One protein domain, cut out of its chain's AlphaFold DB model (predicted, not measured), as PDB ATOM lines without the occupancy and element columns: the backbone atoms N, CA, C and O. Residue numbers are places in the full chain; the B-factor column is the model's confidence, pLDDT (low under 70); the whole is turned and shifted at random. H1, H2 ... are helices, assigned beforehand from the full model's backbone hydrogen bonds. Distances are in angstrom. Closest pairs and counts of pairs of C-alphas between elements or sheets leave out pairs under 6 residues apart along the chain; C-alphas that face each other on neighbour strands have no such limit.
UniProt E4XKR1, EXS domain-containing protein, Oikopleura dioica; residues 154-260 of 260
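AT A GLANCE: This is residues 154 to 260 of the 260 residues of the protein "EXS domain-containing protein" of Oikopleura dioica (UniProt E4XKR1). One long helix, H4, makes the longest axis of an elongated, open model; H3 folds against one end of it as a helical hairpin, and H2 crosses over its middle. The short H1 and the unnamed stretch of residues 154 to 168 lie beyond H2, on the same side of H4, and at the other end of H4 the last helix, H5, turns off at a corner, with residues 248 to 260 sticking out freely. The printed part has 107 residues with five named helices, in the order H1, H2, H3, H4, H5, and no named strand: the class is all helix. The whole is extended, with a radius of gyration of the C-alphas of 21.0 A and spans of 71 by 40 by 24 A.

HOW THE PARTS SIT: After residues 154 to 168, which hold no named element, comes H1, residues 169 to 174. H2, residues 178 to 191, is close to H1 but not clearly touching it, at a steep tilt of 63 degrees, opposite ways; the closest C-alphas, those of Tyr 170 and Phe 179, are 7.7 A apart. H3, residues 194 to 202, and H2 meet only through their link. H4, residues 208 to 243, forms a hairpin with H3: they touch at a shallow tilt of 11 degrees, opposite ways, H4 with residues 211 to 215 alone, and the closest C-alphas, those of Thr 200 and Lys 211, are 6.3 A apart. With residues 221 to 229 alone, H4 touches H2 at a steep tilt of 49 degrees, opposite ways; the closest C-alphas, those of Asn 187 and Arg 225, are 6.0 A apart. H4 and H1 are close but not clearly touching, with the closest C-alphas, those of Ala 169 and Glu 235, 7.3 A apart. H5, residues 246 to 257, is close to H4 but not clearly touching it, at a steep tilt of 67 degrees, the same way; the closest C-alphas, those of Asn 241 and Thr 247, are 6.3 A apart. H5 is apart from H1, H2 and H3. Every O i to N i+4 pair is within hydrogen-bond range in H1, H2, H3 and H4, and 7 of 8 are in H5.

IN THESE COORDINATES: H1 begins at C-alpha 169, at (161.624, 149.146, 156.828). H2 is 19.6 A long and H3 12.6 A. H4 is 51.9 A long, from C-alpha 208 at (160.385, 121.389, 191.422) to C-alpha 243 at (174.342, 151.846, 151.746). H5, 16.4 A long, ends at C-alpha 257, at (184.482, 135.926, 136.795).

THE WHOLE: The C-alphas of Asn 205 and Ser 260, the two farthest apart, are 73.3 A apart. The printed part has no cut, and the four links between helices are tight. Mean pLDDT of the printed part is 82.1; it is under 70 at residue 157 and residues 242 to 260.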
ATOM      1  N   LEU A 154     170.144 154.171 169.304       83.62
ATOM      2  CA  LEU A 154     170.650 155.036 170.389       83.62
ATOM      3  C   LEU A 154     171.821 155.987 170.068       83.62
ATOM      4  O   LEU A 154     171.895 157.046 170.681       83.62
ATOM      5  N   LEU A 155     172.720 155.654 169.137       78.31
ATOM      6  CA  LEU A 155     173.927 156.440 168.824       78.31
ATOM      7  C   LEU A 155     173.936 157.053 167.416       78.31
ATOM      8  O   LEU A 155     174.943 157.625 166.994       78.31
ATOM      9  N   THR A 156     172.825 156.981 166.686       71.94
ATOM     10  CA  THR A 156     172.703 157.626 165.373       71.94
ATOM     11  C   THR A 156     172.715 159.150 165.551       71.94
ATOM     12  O   THR A 156     172.065 159.692 166.442       71.94
ATOM     13  N   LYS A 157     173.503 159.876 164.760       68.81
ATOM     14  CA  LYS A 157     173.534 161.347 164.816       68.81
ATOM     15  C   LYS A 157     172.420 161.913 163.933       68.81
ATOM     16  O   LYS A 157     172.128 161.329 162.900       68.81
ATOM     17  N   ASN A 158     171.849 163.059 164.317       71.25
ATOM     18  CA  ASN A 158     170.827 163.790 163.546       71.25
ATOM     19  C   ASN A 158     169.539 162.993 163.250       71.25
ATOM     20  O   ASN A 158     168.964 163.123 162.174       71.25
ATOM     21  N   GLN A 159     169.090 162.177 164.207       77.56
ATOM     22  CA  GLN A 159     167.927 161.300 164.038       77.56
ATOM     23  C   GLN A 159     166.624 162.100 163.938       77.56
ATOM     24  O   GLN A 159     166.393 163.014 164.733       77.56
ATOM     25  N   LYS A 160     165.728 161.702 163.030       82.69
ATOM     26  CA  LYS A 160     164.359 162.252 162.969       82.69
ATOM     27  C   LYS A 160     163.464 161.723 164.089       82.69
ATOM     28  O   LYS A 160     162.522 162.393 164.501       82.69
ATOM     29  N   ILE A 161     163.743 160.507 164.552       84.19
ATOM     30  CA  ILE A 161     162.998 159.818 165.602       84.19
ATOM     31  C   ILE A 161     163.976 159.542 166.746       84.19
ATOM     32  O   ILE A 161     165.029 158.965 166.483       84.19
ATOM     33  N   PRO A 162     163.663 159.916 168.001       86.56
ATOM     34  CA  PRO A 162     164.558 159.661 169.123       86.56
ATOM     35  C   PRO A 162     164.945 158.186 169.222       86.56
ATOM     36  O   PRO A 162     164.095 157.310 169.111       86.56
ATOM     37  N   PHE A 163     166.224 157.922 169.476       87.31
ATOM     38  CA  PHE A 163     166.792 156.591 169.701       87.31
ATOM     39  C   PHE A 163     166.798 155.625 168.506       87.31
ATOM     40  O   PHE A 163     167.416 154.569 168.627       87.31
ATOM     41  N   LEU A 164     166.187 155.952 167.368       90.56
ATOM     42  CA  LEU A 164     166.100 155.072 166.203       90.56
ATOM     43  C   LEU A 164     166.887 155.643 165.013       90.56
ATOM     44  O   LEU A 164     167.073 156.848 164.878       90.56
ATOM     45  N   ARG A 165     167.357 154.762 164.126       89.06
ATOM     46  CA  ARG A 165     167.920 155.171 162.827       89.06
ATOM     47  C   ARG A 165     166.816 155.637 161.875       89.06
ATOM     48  O   ARG A 165     165.657 155.292 162.070       89.06
ATOM     49  N   ASP A 166     167.182 156.392 160.843       85.38
ATOM     50  CA  ASP A 166     166.202 156.983 159.920       85.38
ATOM     51  C   ASP A 166     165.583 155.954 158.952       85.38
ATOM     52  O   ASP A 166     164.410 156.067 158.592       85.38
ATOM     53  N   ASP A 167     166.342 154.927 158.559       84.69
ATOM     54  CA  ASP A 167     165.906 153.917 157.589       84.69
ATOM     55  C   ASP A 167     165.250 152.703 158.270       84.69
ATOM     56  O   ASP A 167     165.903 151.706 158.570       84.69
ATOM     57  N   LEU A 168     163.942 152.770 158.520       88.69
ATOM     58  CA  LEU A 168     163.177 151.739 159.236       88.69
ATOM     59  C   LEU A 168     162.156 151.053 158.310       88.69
ATOM     60  O   LEU A 168     161.050 151.562 158.118       88.69
ATOM     61  N   ALA A 169     162.468 149.864 157.790       88.00
ATOM     62  CA  ALA A 169     161.624 149.146 156.828       88.00
ATOM     63  C   ALA A 169     160.241 148.801 157.405       88.00
ATOM     64  O   ALA A 169     159.222 148.949 156.724       88.00
ATOM     65  N   TYR A 170     160.170 148.397 158.678       86.06
ATOM     66  CA  TYR A 170     158.886 148.091 159.322       86.06
ATOM     67  C   TYR A 170     158.040 149.338 159.614       86.06
ATOM     68  O   TYR A 170     156.810 149.254 159.570       86.06
ATOM     69  N   THR A 171     158.659 150.505 159.836       86.69
ATOM     70  CA  THR A 171     157.923 151.777 159.941       86.69
ATOM     71  C   THR A 171     157.327 152.129 158.591       86.69
ATOM     72  O   THR A 171     156.143 152.441 158.519       86.69
ATOM     73  N   SER A 172     158.099 152.003 157.506       82.88
ATOM     74  CA  SER A 172     157.602 152.266 156.150       82.88
ATOM     75  C   SER A 172     156.392 151.402 155.790       82.88
ATOM     76  O   SER A 172     155.545 151.829 155.010       82.88
ATOM     77  N   ARG A 173     156.283 150.196 156.367       82.75
ATOM     78  CA  ARG A 173     155.155 149.290 156.121       82.75
ATOM     79  C   ARG A 173     153.963 149.513 157.048       82.75
ATOM     80  O   ARG A 173     152.831 149.438 156.581       82.75
ATOM     81  N   THR A 174     154.201 149.708 158.343       85.00
ATOM     82  CA  THR A 174     153.132 149.778 159.358       85.00
ATOM     83  C   THR A 174     152.680 151.205 159.666       85.00
ATOM     84  O   THR A 174     151.639 151.389 160.286       85.00
ATOM     85  N   GLY A 175     153.460 152.213 159.269       85.88
ATOM     86  CA  GLY A 175     153.233 153.619 159.602       85.88
ATOM     87  C   GLY A 175     153.526 153.978 161.063       85.88
ATOM     88  O   GLY A 175     153.294 155.116 161.458       85.88
ATOM     89  N   THR A 176     154.027 153.042 161.879       89.00
ATOM     90  CA  THR A 176     154.290 153.271 163.308       89.00
ATOM     91  C   THR A 176     155.679 152.787 163.717       89.00
ATOM     92  O   THR A 176     156.211 151.834 163.154       89.00
ATOM     93  N   ASN A 177     156.250 153.421 164.745       90.94
ATOM     94  CA  ASN A 177     157.555 153.049 165.310       90.94
ATOM     95  C   ASN A 177     157.440 152.088 166.507       90.94
ATOM     96  O   ASN A 177     158.449 151.716 167.106       90.94
ATOM     97  N   ASN A 178     156.218 151.689 166.873       93.25
ATOM     98  CA  ASN A 178     155.929 150.949 168.103       93.25
ATOM     99  C   ASN A 178     156.665 149.608 168.167       93.25
ATOM    100  O   ASN A 178     157.128 149.218 169.233       93.25
ATOM    101  N   PHE A 179     156.821 148.937 167.023       94.44
ATOM    102  CA  PHE A 179     157.565 147.683 166.922       94.44
ATOM    103  C   PHE A 179     159.008 147.813 167.436       94.44
ATOM    104  O   PHE A 179     159.473 146.955 168.182       94.44
ATOM    105  N   TYR A 180     159.701 148.904 167.102       95.19
ATOM    106  CA  TYR A 180     161.097 149.105 167.495       95.19
ATOM    107  C   TYR A 180     161.239 149.419 168.979       95.19
ATOM    108  O   TYR A 180     162.100 148.852 169.645       95.19
ATOM    109  N   TYR A 181     160.369 150.269 169.525       95.38
ATOM    110  CA  TYR A 181     160.374 150.544 170.963       95.38
ATOM    111  C   TYR A 181     159.985 149.316 171.783       95.38
ATOM    112  O   TYR A 181     160.590 149.063 172.825       95.38
ATOM    113  N   PHE A 182     159.035 148.516 171.289       96.38
ATOM    114  CA  PHE A 182     158.724 147.218 171.875       96.38
ATOM    115  C   PHE A 182     159.951 146.303 171.866       96.38
ATOM    116  O   PHE A 182     160.296 145.767 172.912       96.38
ATOM    117  N   ALA A 183     160.659 146.189 170.740       96.56
ATOM    118  CA  ALA A 183     161.871 145.380 170.648       96.56
ATOM    119  C   ALA A 183     162.989 145.865 171.588       96.56
ATOM    120  O   ALA A 183     163.671 145.047 172.200       96.56
ATOM    121  N   ILE A 184     163.170 147.183 171.751       96.44
ATOM    122  CA  ILE A 184     164.126 147.751 172.717       96.44
ATOM    123  C   ILE A 184     163.751 147.344 174.144       96.44
ATOM    124  O   ILE A 184     164.607 146.861 174.890       96.44
ATOM    125  N   LEU A 185     162.486 147.533 174.528       96.81
ATOM    126  CA  LEU A 185     161.995 147.216 175.868       96.81
ATOM    127  C   LEU A 185     162.104 145.715 176.159       96.81
ATOM    128  O   LEU A 185     162.672 145.318 177.176       96.81
ATOM    129  N   GLU A 186     161.587 144.891 175.254       97.25
ATOM    130  CA  GLU A 186     161.561 143.437 175.367       97.25
ATOM    131  C   GLU A 186     162.977 142.855 175.436       97.25
ATOM    132  O   GLU A 186     163.283 142.106 176.371       97.25
ATOM    133  N   ASN A 187     163.886 143.291 174.556       96.94
ATOM    134  CA  ASN A 187     165.269 142.831 174.581       96.94
ATOM    135  C   ASN A 187     165.981 143.263 175.859       96.94
ATOM    136  O   ASN A 187     166.719 142.465 176.432       96.94
ATOM    137  N   THR A 188     165.728 144.482 176.346       96.50
ATOM    138  CA  THR A 188     166.296 144.967 177.611       96.50
ATOM    139  C   THR A 188     165.836 144.103 178.781       96.50
ATOM    140  O   THR A 188     166.676 143.562 179.495       96.50
ATOM    141  N   LEU A 189     164.526 143.911 178.962       96.56
ATOM    142  CA  LEU A 189     163.983 143.143 180.089       96.56
ATOM    143  C   LEU A 189     164.456 141.685 180.068       96.56
ATOM    144  O   LEU A 189     164.954 141.167 181.070       96.56
ATOM    145  N   LEU A 190     164.356 141.026 178.914       95.88
ATOM    146  CA  LEU A 190     164.668 139.605 178.803       95.88
ATOM    147  C   LEU A 190     166.174 139.311 178.794       95.88
ATOM    148  O   LEU A 190     166.574 138.216 179.195       95.88
ATOM    149  N   ARG A 191     167.038 140.283 178.467       94.56
ATOM    150  CA  ARG A 191     168.501 140.158 178.654       94.56
ATOM    151  C   ARG A 191     168.891 139.972 180.122       94.56
ATOM    152  O   ARG A 191     169.925 139.363 180.413       94.56
ATOM    153  N   PHE A 192     168.072 140.483 181.038       96.31
ATOM    154  CA  PHE A 192     168.232 140.323 182.483       96.31
ATOM    155  C   PHE A 192     167.306 139.242 183.065       96.31
ATOM    156  O   PHE A 192     167.169 139.137 184.282       96.31
ATOM    157  N   SER A 193     166.730 138.370 182.229       94.00
ATOM    158  CA  SER A 193     165.891 137.242 182.675       94.00
ATOM    159  C   SER A 193     166.615 136.266 183.612       94.00
ATOM    160  O   SER A 193     165.972 135.558 184.390       94.00
ATOM    161  N   TRP A 194     167.953 136.263 183.618       92.88
ATOM    162  CA  TRP A 194     168.748 135.515 184.592       92.88
ATOM    163  C   TRP A 194     168.434 135.906 186.042       92.88
ATOM    164  O   TRP A 194     168.569 135.062 186.922       92.88
ATOM    165  N   ILE A 195     167.971 137.138 186.304       95.25
ATOM    166  CA  ILE A 195     167.555 137.589 187.641       95.25
ATOM    167  C   ILE A 195     166.393 136.732 188.142       95.25
ATOM    168  O   ILE A 195     166.414 136.274 189.286       95.25
ATOM    169  N   VAL A 196     165.412 136.462 187.275       92.88
ATOM    170  CA  VAL A 196     164.280 135.580 187.589       92.88
ATOM    171  C   VAL A 196     164.801 134.180 187.892       92.88
ATOM    172  O   VAL A 196     164.519 133.649 188.959       92.88
ATOM    173  N   GLN A 197     165.648 133.621 187.022       88.38
ATOM    174  CA  GLN A 197     166.191 132.270 187.208       88.38
ATOM    175  C   GLN A 197     167.004 132.122 188.506       88.38
ATOM    176  O   GLN A 197     166.872 131.121 189.212       88.38
ATOM    177  N   VAL A 198     167.844 133.107 188.841       90.94
ATOM    178  CA  VAL A 198     168.624 133.118 190.086       90.94
ATOM    179  C   VAL A 198     167.697 133.229 191.296       90.94
ATOM    180  O   VAL A 198     167.864 132.474 192.252       90.94
ATOM    181  N   SER A 199     166.686 134.098 191.239       90.25
ATOM    182  CA  SER A 199     165.708 134.272 192.321       90.25
ATOM    183  C   SER A 199     164.897 132.997 192.563       90.25
ATOM    184  O   SER A 199     164.761 132.550 193.700       90.25
ATOM    185  N   THR A 200     164.447 132.334 191.493       87.38
ATOM    186  CA  THR A 200     163.700 131.072 191.561       87.38
ATOM    187  C   THR A 200     164.494 129.951 192.230       87.38
ATOM    188  O   THR A 200     163.919 129.143 192.961       87.38
ATOM    189  N   LYS A 201     165.821 129.910 192.043       81.94
ATOM    190  CA  LYS A 201     166.694 128.938 192.725       81.94
ATOM    191  C   LYS A 201     166.778 129.171 194.236       81.94
ATOM    192  O   LYS A 201     166.944 128.205 194.974       81.94
ATOM    193  N   GLN A 202     166.632 130.416 194.693       81.62
ATOM    194  CA  GLN A 202     166.691 130.776 196.115       81.62
ATOM    195  C   GLN A 202     165.369 130.534 196.858       81.62
ATOM    196  O   GLN A 202     165.358 130.460 198.088       81.62
ATOM    197  N   PHE A 203     164.249 130.366 196.146       85.62
ATOM    198  CA  PHE A 203     162.974 130.019 196.768       85.62
ATOM    199  C   PHE A 203     163.012 128.588 197.323       85.62
ATOM    200  O   PHE A 203     162.990 127.598 196.586       85.62
ATOM    201  N   LYS A 204     163.079 128.482 198.655       77.06
ATOM    202  CA  LYS A 204     163.107 127.200 199.377       77.06
ATOM    203  C   LYS A 204     161.759 126.472 199.359       77.06
ATOM    204  O   LYS A 204     161.749 125.250 199.369       77.06
ATOM    205  N   ASN A 205     160.655 127.219 199.284       82.81
ATOM    206  CA  ASN A 205     159.297 126.680 199.407       82.81
ATOM    207  C   ASN A 205     158.623 126.359 198.066       82.81
ATOM    208  O   ASN A 205     157.496 125.879 198.074       82.81
ATOM    209  N   SER A 206     159.267 126.634 196.928       83.00
ATOM    210  CA  SER A 206     158.699 126.286 195.626       83.00
ATOM    211  C   SER A 206     159.041 124.854 195.233       83.00
ATOM    212  O   SER A 206     160.186 124.399 195.352       83.00
ATOM    213  N   SER A 207     158.029 124.156 194.737       85.12
ATOM    214  CA  SER A 207     158.134 122.814 194.181       85.12
ATOM    215  C   SER A 207     159.043 122.788 192.948       85.12
ATOM    216  O   SER A 207     159.208 123.777 192.227       85.12
ATOM    217  N   THR A 208     159.611 121.617 192.653       81.75
ATOM    218  CA  THR A 208     160.385 121.389 191.422       81.75
ATOM    219  C   THR A 208     159.570 121.727 190.170       81.75
ATOM    220  O   THR A 208     160.114 122.283 189.218       81.75
ATOM    221  N   PHE A 209     158.260 121.455 190.189       83.25
ATOM    222  CA  PHE A 209     157.349 121.757 189.087       83.25
ATOM    223  C   PHE A 209     157.206 123.265 188.836       83.25
ATOM    224  O   PHE A 209     157.312 123.711 187.694       83.25
ATOM    225  N   GLU A 210     157.040 124.073 189.886       86.38
ATOM    226  CA  GLU A 210     156.970 125.536 189.756       86.38
ATOM    227  C   GLU A 210     158.284 126.109 189.214       86.38
ATOM    228  O   GLU A 210     158.275 126.933 188.297       86.38
ATOM    229  N   LYS A 211     159.430 125.630 189.720       85.56
ATOM    230  CA  LYS A 211     160.755 126.049 189.230       85.56
ATOM    231  C   LYS A 211     160.946 125.703 187.749       85.56
ATOM    232  O   LYS A 211     161.425 126.543 186.985       85.56
ATOM    233  N   ALA A 212     160.535 124.503 187.334       84.38
ATOM    234  CA  ALA A 212     160.588 124.063 185.940       84.38
ATOM    235  C   ALA A 212     159.643 124.870 185.035       84.38
ATOM    236  O   ALA A 212     160.013 125.229 183.917       84.38
ATOM    237  N   THR A 213     158.452 125.215 185.530       88.06
ATOM    238  CA  THR A 213     157.478 126.044 184.803       88.06
ATOM    239  C   THR A 213     158.038 127.439 184.543       88.06
ATOM    240  O   THR A 213     158.036 127.897 183.402       88.06
ATOM    241  N   ILE A 214     158.599 128.091 185.568       90.50
ATOM    242  CA  ILE A 214     159.237 129.407 185.419       90.50
ATOM    243  C   ILE A 214     160.406 129.334 184.429       90.50
ATOM    244  O   ILE A 214     160.506 130.184 183.547       90.50
ATOM    245  N   SER A 215     161.259 128.307 184.536       87.38
ATOM    246  CA  SER A 215     162.361 128.087 183.588       87.38
ATOM    247  C   SER A 215     161.841 127.977 182.152       87.38
ATOM    248  O   SER A 215     162.301 128.701 181.273       87.38
ATOM    249  N   THR A 216     160.810 127.158 181.929       87.75
ATOM    250  CA  THR A 216     160.197 126.951 180.606       87.75
ATOM    251  C   THR A 216     159.657 128.258 180.025       87.75
ATOM    252  O   THR A 216     159.923 128.573 178.867       87.75
ATOM    253  N   VAL A 217     158.944 129.057 180.825       91.88
ATOM    254  CA  VAL A 217     158.426 130.365 180.390       91.88
ATOM    255  C   VAL A 217     159.568 131.308 180.011       91.88
ATOM    256  O   VAL A 217     159.512 131.940 178.959       91.88
ATOM    257  N   VAL A 218     160.631 131.374 180.817       91.50
ATOM    258  CA  VAL A 218     161.809 132.201 180.513       91.50
ATOM    259  C   VAL A 218     162.491 131.753 179.216       91.50
ATOM    260  O   VAL A 218     162.899 132.603 178.428       91.50
ATOM    261  N   LEU A 219     162.581 130.446 178.954       88.56
ATOM    262  CA  LEU A 219     163.146 129.918 177.709       88.56
ATOM    263  C   LEU A 219     162.293 130.263 176.482       88.56
ATOM    264  O   LEU A 219     162.842 130.658 175.454       88.56
ATOM    265  N   LEU A 220     160.964 130.175 176.585       90.94
ATOM    266  CA  LEU A 220     160.060 130.588 175.506       90.94
ATOM    267  C   LEU A 220     160.165 132.092 175.220       90.94
ATOM    268  O   LEU A 220     160.187 132.501 174.059       90.94
ATOM    269  N   LEU A 221     160.285 132.910 176.266       93.56
ATOM    270  CA  LEU A 221     160.509 134.347 176.124       93.56
ATOM    271  C   LEU A 221     161.874 134.646 175.483       93.56
ATOM    272  O   LEU A 221     161.957 135.484 174.593       93.56
ATOM    273  N   GLU A 222     162.934 133.923 175.847       91.06
ATOM    274  CA  GLU A 222     164.247 134.043 175.195       91.06
ATOM    275  C   GLU A 222     164.190 133.665 173.702       91.06
ATOM    276  O   GLU A 222     164.818 134.327 172.870       91.06
ATOM    277  N   MET A 223     163.404 132.645 173.334       90.81
ATOM    278  CA  MET A 223     163.163 132.298 171.928       90.81
ATOM    279  C   MET A 223     162.446 133.429 171.181       90.81
ATOM    280  O   MET A 223     162.844 133.781 170.069       90.81
ATOM    281  N   PHE A 224     161.418 134.019 171.793       93.56
ATOM    282  CA  PHE A 224     160.687 135.151 171.225       93.56
ATOM    283  C   PHE A 224     161.591 136.382 171.028       93.56
ATOM    284  O   PHE A 224     161.627 136.957 169.937       93.56
ATOM    285  N   ARG A 225     162.433 136.694 172.018       94.69
ATOM    286  CA  ARG A 225     163.456 137.745 171.938       94.69
ATOM    287  C   ARG A 225     164.400 137.547 170.767       94.69
ATOM    288  O   ARG A 225     164.691 138.476 170.012       94.69
ATOM    289  N   ARG A 226     164.883 136.315 170.579       93.06
ATOM    290  CA  ARG A 226     165.776 135.976 169.465       93.06
ATOM    291  C   ARG A 226     165.069 136.082 168.114       93.06
ATOM    292  O   ARG A 226     165.683 136.543 167.154       93.06
ATOM    293  N   PHE A 227     163.797 135.695 168.039       94.06
ATOM    294  CA  PHE A 227     162.984 135.853 166.834       94.06
ATOM    295  C   PHE A 227     162.904 137.325 166.404       94.06
ATOM    296  O   PHE A 227     163.226 137.630 165.257       94.06
ATOM    297  N   ILE A 228     162.592 138.243 167.325       96.06
ATOM    298  CA  ILE A 228     162.578 139.690 167.043       96.06
ATOM    299  C   ILE A 228     163.973 140.191 166.662       96.06
ATOM    300  O   ILE A 228     164.135 140.878 165.651       96.06
ATOM    301  N   TRP A 229     164.996 139.806 167.432       95.94
ATOM    302  CA  TRP A 229     166.381 140.191 167.164       95.94
ATOM    303  C   TRP A 229     166.827 139.786 165.752       95.94
ATOM    304  O   TRP A 229     167.511 140.564 165.093       95.94
ATOM    305  N   ASN A 230     166.411 138.614 165.254       95.00
ATOM    306  CA  ASN A 230     166.755 138.150 163.909       95.00
ATOM    307  C   ASN A 230     166.213 139.076 162.816       95.00
ATOM    308  O   ASN A 230     166.951 139.391 161.883       95.00
ATOM    309  N   PHE A 231     164.967 139.542 162.933       93.94
ATOM    310  CA  PHE A 231     164.400 140.488 161.969       93.94
ATOM    311  C   PHE A 231     165.167 141.803 161.952       93.94
ATOM    312  O   PHE A 231     165.587 142.249 160.886       93.94
ATOM    313  N   LEU A 232     165.413 142.381 163.127       94.56
ATOM    314  CA  LEU A 232     166.135 143.647 163.241       94.56
ATOM    315  C   LEU A 232     167.591 143.527 162.777       94.56
ATOM    316  O   LEU A 232     168.099 144.419 162.098       94.56
ATOM    317  N   ARG A 233     168.263 142.405 163.068       93.50
ATOM    318  CA  ARG A 233     169.641 142.170 162.616       93.50
ATOM    319  C   ARG A 233     169.733 142.050 161.100       93.50
ATOM    320  O   ARG A 233     170.664 142.604 160.514       93.50
ATOM    321  N   LEU A 234     168.811 141.306 160.486       92.25
ATOM    322  CA  LEU A 234     168.743 141.139 159.032       92.25
ATOM    323  C   LEU A 234     168.385 142.451 158.340       92.25
ATOM    324  O   LEU A 234     168.962 142.773 157.306       92.25
ATOM    325  N   GLU A 235     167.469 143.218 158.925       92.44
ATOM    326  CA  GLU A 235     167.107 144.541 158.438       92.44
ATOM    327  C   GLU A 235     168.322 145.482 158.452       92.44
ATOM    328  O   GLU A 235     168.672 146.048 157.418       92.44
ATOM    329  N   ASN A 236     169.021 145.604 159.585       91.12
ATOM    330  CA  ASN A 236     170.212 146.448 159.683       91.12
ATOM    331  C   ASN A 236     171.330 145.978 158.732       91.12
ATOM    332  O   ASN A 236     171.983 146.789 158.080       91.12
ATOM    333  N   GLU A 237     171.526 144.664 158.585       88.62
ATOM    334  CA  GLU A 237     172.467 144.107 157.607       88.62
ATOM    335  C   GLU A 237     172.093 144.485 156.166       88.62
ATOM    336  O   GLU A 237     172.964 144.817 155.361       88.62
ATOM    337  N   HIS A 238     170.802 144.452 155.829       87.19
ATOM    338  CA  HIS A 238     170.313 144.844 154.513       87.19
ATOM    339  C   HIS A 238     170.621 146.316 154.225       87.19
ATOM    340  O   HIS A 238     171.183 146.625 153.174       87.19
ATOM    341  N   PHE A 239     170.327 147.212 155.169       83.44
ATOM    342  CA  PHE A 239     170.599 148.639 155.005       83.44
ATOM    343  C   PHE A 239     172.096 148.953 154.927       83.44
ATOM    344  O   PHE A 239     172.500 149.700 154.038       83.44
ATOM    345  N   ASN A 240     172.935 148.325 155.756       80.88
ATOM    346  CA  ASN A 240     174.390 148.511 155.682       80.88
ATOM    347  C   ASN A 240     174.971 148.011 154.346       80.88
ATOM    348  O   ASN A 240     175.819 148.668 153.745       80.88
ATOM    349  N   ASN A 241     174.483 146.882 153.821       80.06
ATOM    350  CA  ASN A 241     174.940 146.364 152.526       80.06
ATOM    351  C   ASN A 241     174.447 147.195 151.328       80.06
ATOM    352  O   ASN A 241     175.183 147.342 150.345       80.06
ATOM    353  N   CYS A 242     173.227 147.736 151.397       64.06
ATOM    354  CA  CYS A 242     172.675 148.634 150.380       64.06
ATOM    355  C   CYS A 242     173.362 150.009 150.396       64.06
ATOM    356  O   CYS A 242     173.692 150.519 149.327       64.06
ATOM    357  N   GLY A 243     173.646 150.565 151.579       57.06
ATOM    358  CA  GLY A 243     174.342 151.846 151.746       57.06
ATOM    359  C   GLY A 243     175.803 151.824 151.283       57.06
ATOM    360  O   GLY A 243     176.294 152.813 150.749       57.06
ATOM    361  N   GLU A 244     176.489 150.682 151.396       57.78
ATOM    362  CA  GLU A 244     177.867 150.520 150.907       57.78
ATOM    363  C   GLU A 244     177.973 150.017 149.447       57.78
ATOM    364  O   GLU A 244     179.064 149.675 148.983       57.78
ATOM    365  N   PHE A 245     176.862 149.925 148.699       47.16
ATOM    366  CA  PHE A 245     176.804 149.363 147.334       47.16
ATOM    367  C   PHE A 245     177.402 147.945 147.188       47.16
ATOM    368  O   PHE A 245     177.680 147.492 146.068       47.16
ATOM    369  N   ARG A 246     177.579 147.194 148.285       50.09
ATOM    370  CA  ARG A 246     178.176 145.845 148.262       50.09
ATOM    371  C   ARG A 246     177.351 144.889 147.408       50.09
ATOM    372  O   ARG A 246     177.911 144.122 146.632       50.09
ATOM    373  N   THR A 247     176.025 145.006 147.445       47.25
ATOM    374  CA  THR A 247     175.098 144.197 146.634       47.25
ATOM    375  C   THR A 247     175.294 144.399 145.125       47.25
ATOM    376  O   THR A 247     175.079 143.475 144.340       47.25
ATOM    377  N   VAL A 248     175.728 145.593 144.708       45.09
ATOM    378  CA  VAL A 248     176.027 145.914 143.306       45.09
ATOM    379  C   VAL A 248     177.436 145.438 142.948       45.09
ATOM    380  O   VAL A 248     177.627 144.799 141.915       45.09
ATOM    381  N   ARG A 249     178.417 145.664 143.832       45.25
ATOM    382  CA  ARG A 249     179.818 145.276 143.612       45.25
ATOM    383  C   ARG A 249     179.995 143.753 143.524       45.25
ATOM    384  O   ARG A 249     180.696 143.297 142.627       45.25
ATOM    385  N   THR A 250     179.314 142.966 144.363       49.31
ATOM    386  CA  THR A 250     179.353 141.490 144.301       49.31
ATOM    387  C   THR A 250     178.751 140.958 143.000       49.31
ATOM    388  O   THR A 250     179.361 140.118 142.352       49.31
ATOM    389  N   LYS A 251     177.612 141.505 142.544       51.69
ATOM    390  CA  LYS A 251     177.003 141.114 141.257       51.69
ATOM    391  C   LYS A 251     177.881 141.460 140.051       51.69
ATOM    392  O   LYS A 251     177.869 140.733 139.065       51.69
ATOM    393  N   ILE A 252     178.617 142.570 140.115       52.34
ATOM    394  CA  ILE A 252     179.555 142.972 139.056       52.34
ATOM    395  C   ILE A 252     180.799 142.074 139.053       52.34
ATOM    396  O   ILE A 252     181.284 141.728 137.980       52.34
ATOM    397  N   LEU A 253     181.308 141.692 140.228       51.56
ATOM    398  CA  LEU A 253     182.459 140.794 140.350       51.56
ATOM    399  C   LEU A 253     182.123 139.369 139.897       51.56
ATOM    400  O   LEU A 253     182.885 138.815 139.112       51.56
ATOM    401  N   ASP A 254     180.969 138.824 140.290       52.75
ATOM    402  CA  ASP A 254     180.517 137.509 139.811       52.75
ATOM    403  C   ASP A 254     180.339 137.516 138.280       52.75
ATOM    404  O   ASP A 254     180.860 136.640 137.596       52.75
ATOM    405  N   LYS A 255     179.750 138.578 137.704       51.91
ATOM    406  CA  LYS A 255     179.666 138.734 136.238       51.91
ATOM    407  C   LYS A 255     181.023 138.827 135.535       51.91
ATOM    408  O   LYS A 255     181.095 138.482 134.364       51.91
ATOM    409  N   ARG A 256     182.071 139.347 136.183       46.91
ATOM    410  CA  ARG A 256     183.416 139.416 135.582       46.91
ATOM    411  C   ARG A 256     184.145 138.079 135.630       46.91
ATOM    412  O   ARG A 256     184.920 137.822 134.723       46.91
ATOM    413  N   ILE A 257     183.898 137.267 136.657       54.34
ATOM    414  CA  ILE A 257     184.482 135.926 136.795       54.34
ATOM    415  C   ILE A 257     183.806 134.941 135.831       54.34
ATOM    416  O   ILE A 257     184.480 134.085 135.280       54.34
ATOM    417  N   ASP A 258     182.509 135.100 135.556       51.72
ATOM    418  CA  ASP A 258     181.794 134.270 134.572       51.72
ATOM    419  C   ASP A 258     182.117 134.632 133.102       51.72
ATOM    420  O   ASP A 258     181.692 133.933 132.183       51.72
ATOM    421  N   LEU A 259     182.841 135.733 132.863       51.72
ATOM    422  CA  LEU A 259     183.252 136.210 131.532       51.72
ATOM    423  C   LEU A 259     184.758 136.023 131.254       51.72
ATOM    424  O   LEU A 259     185.233 136.476 130.211       51.72
ATOM    425  N   SER A 260     185.497 135.388 132.170       42.69
ATOM    426  CA  SER A 260     186.930 135.065 132.061       42.69
ATOM    427  C   SER A 260     187.155 133.562 132.079       42.69
ATOM    428  O   SER A 260     187.969 133.084 131.265       42.69
TER     429      SER A 260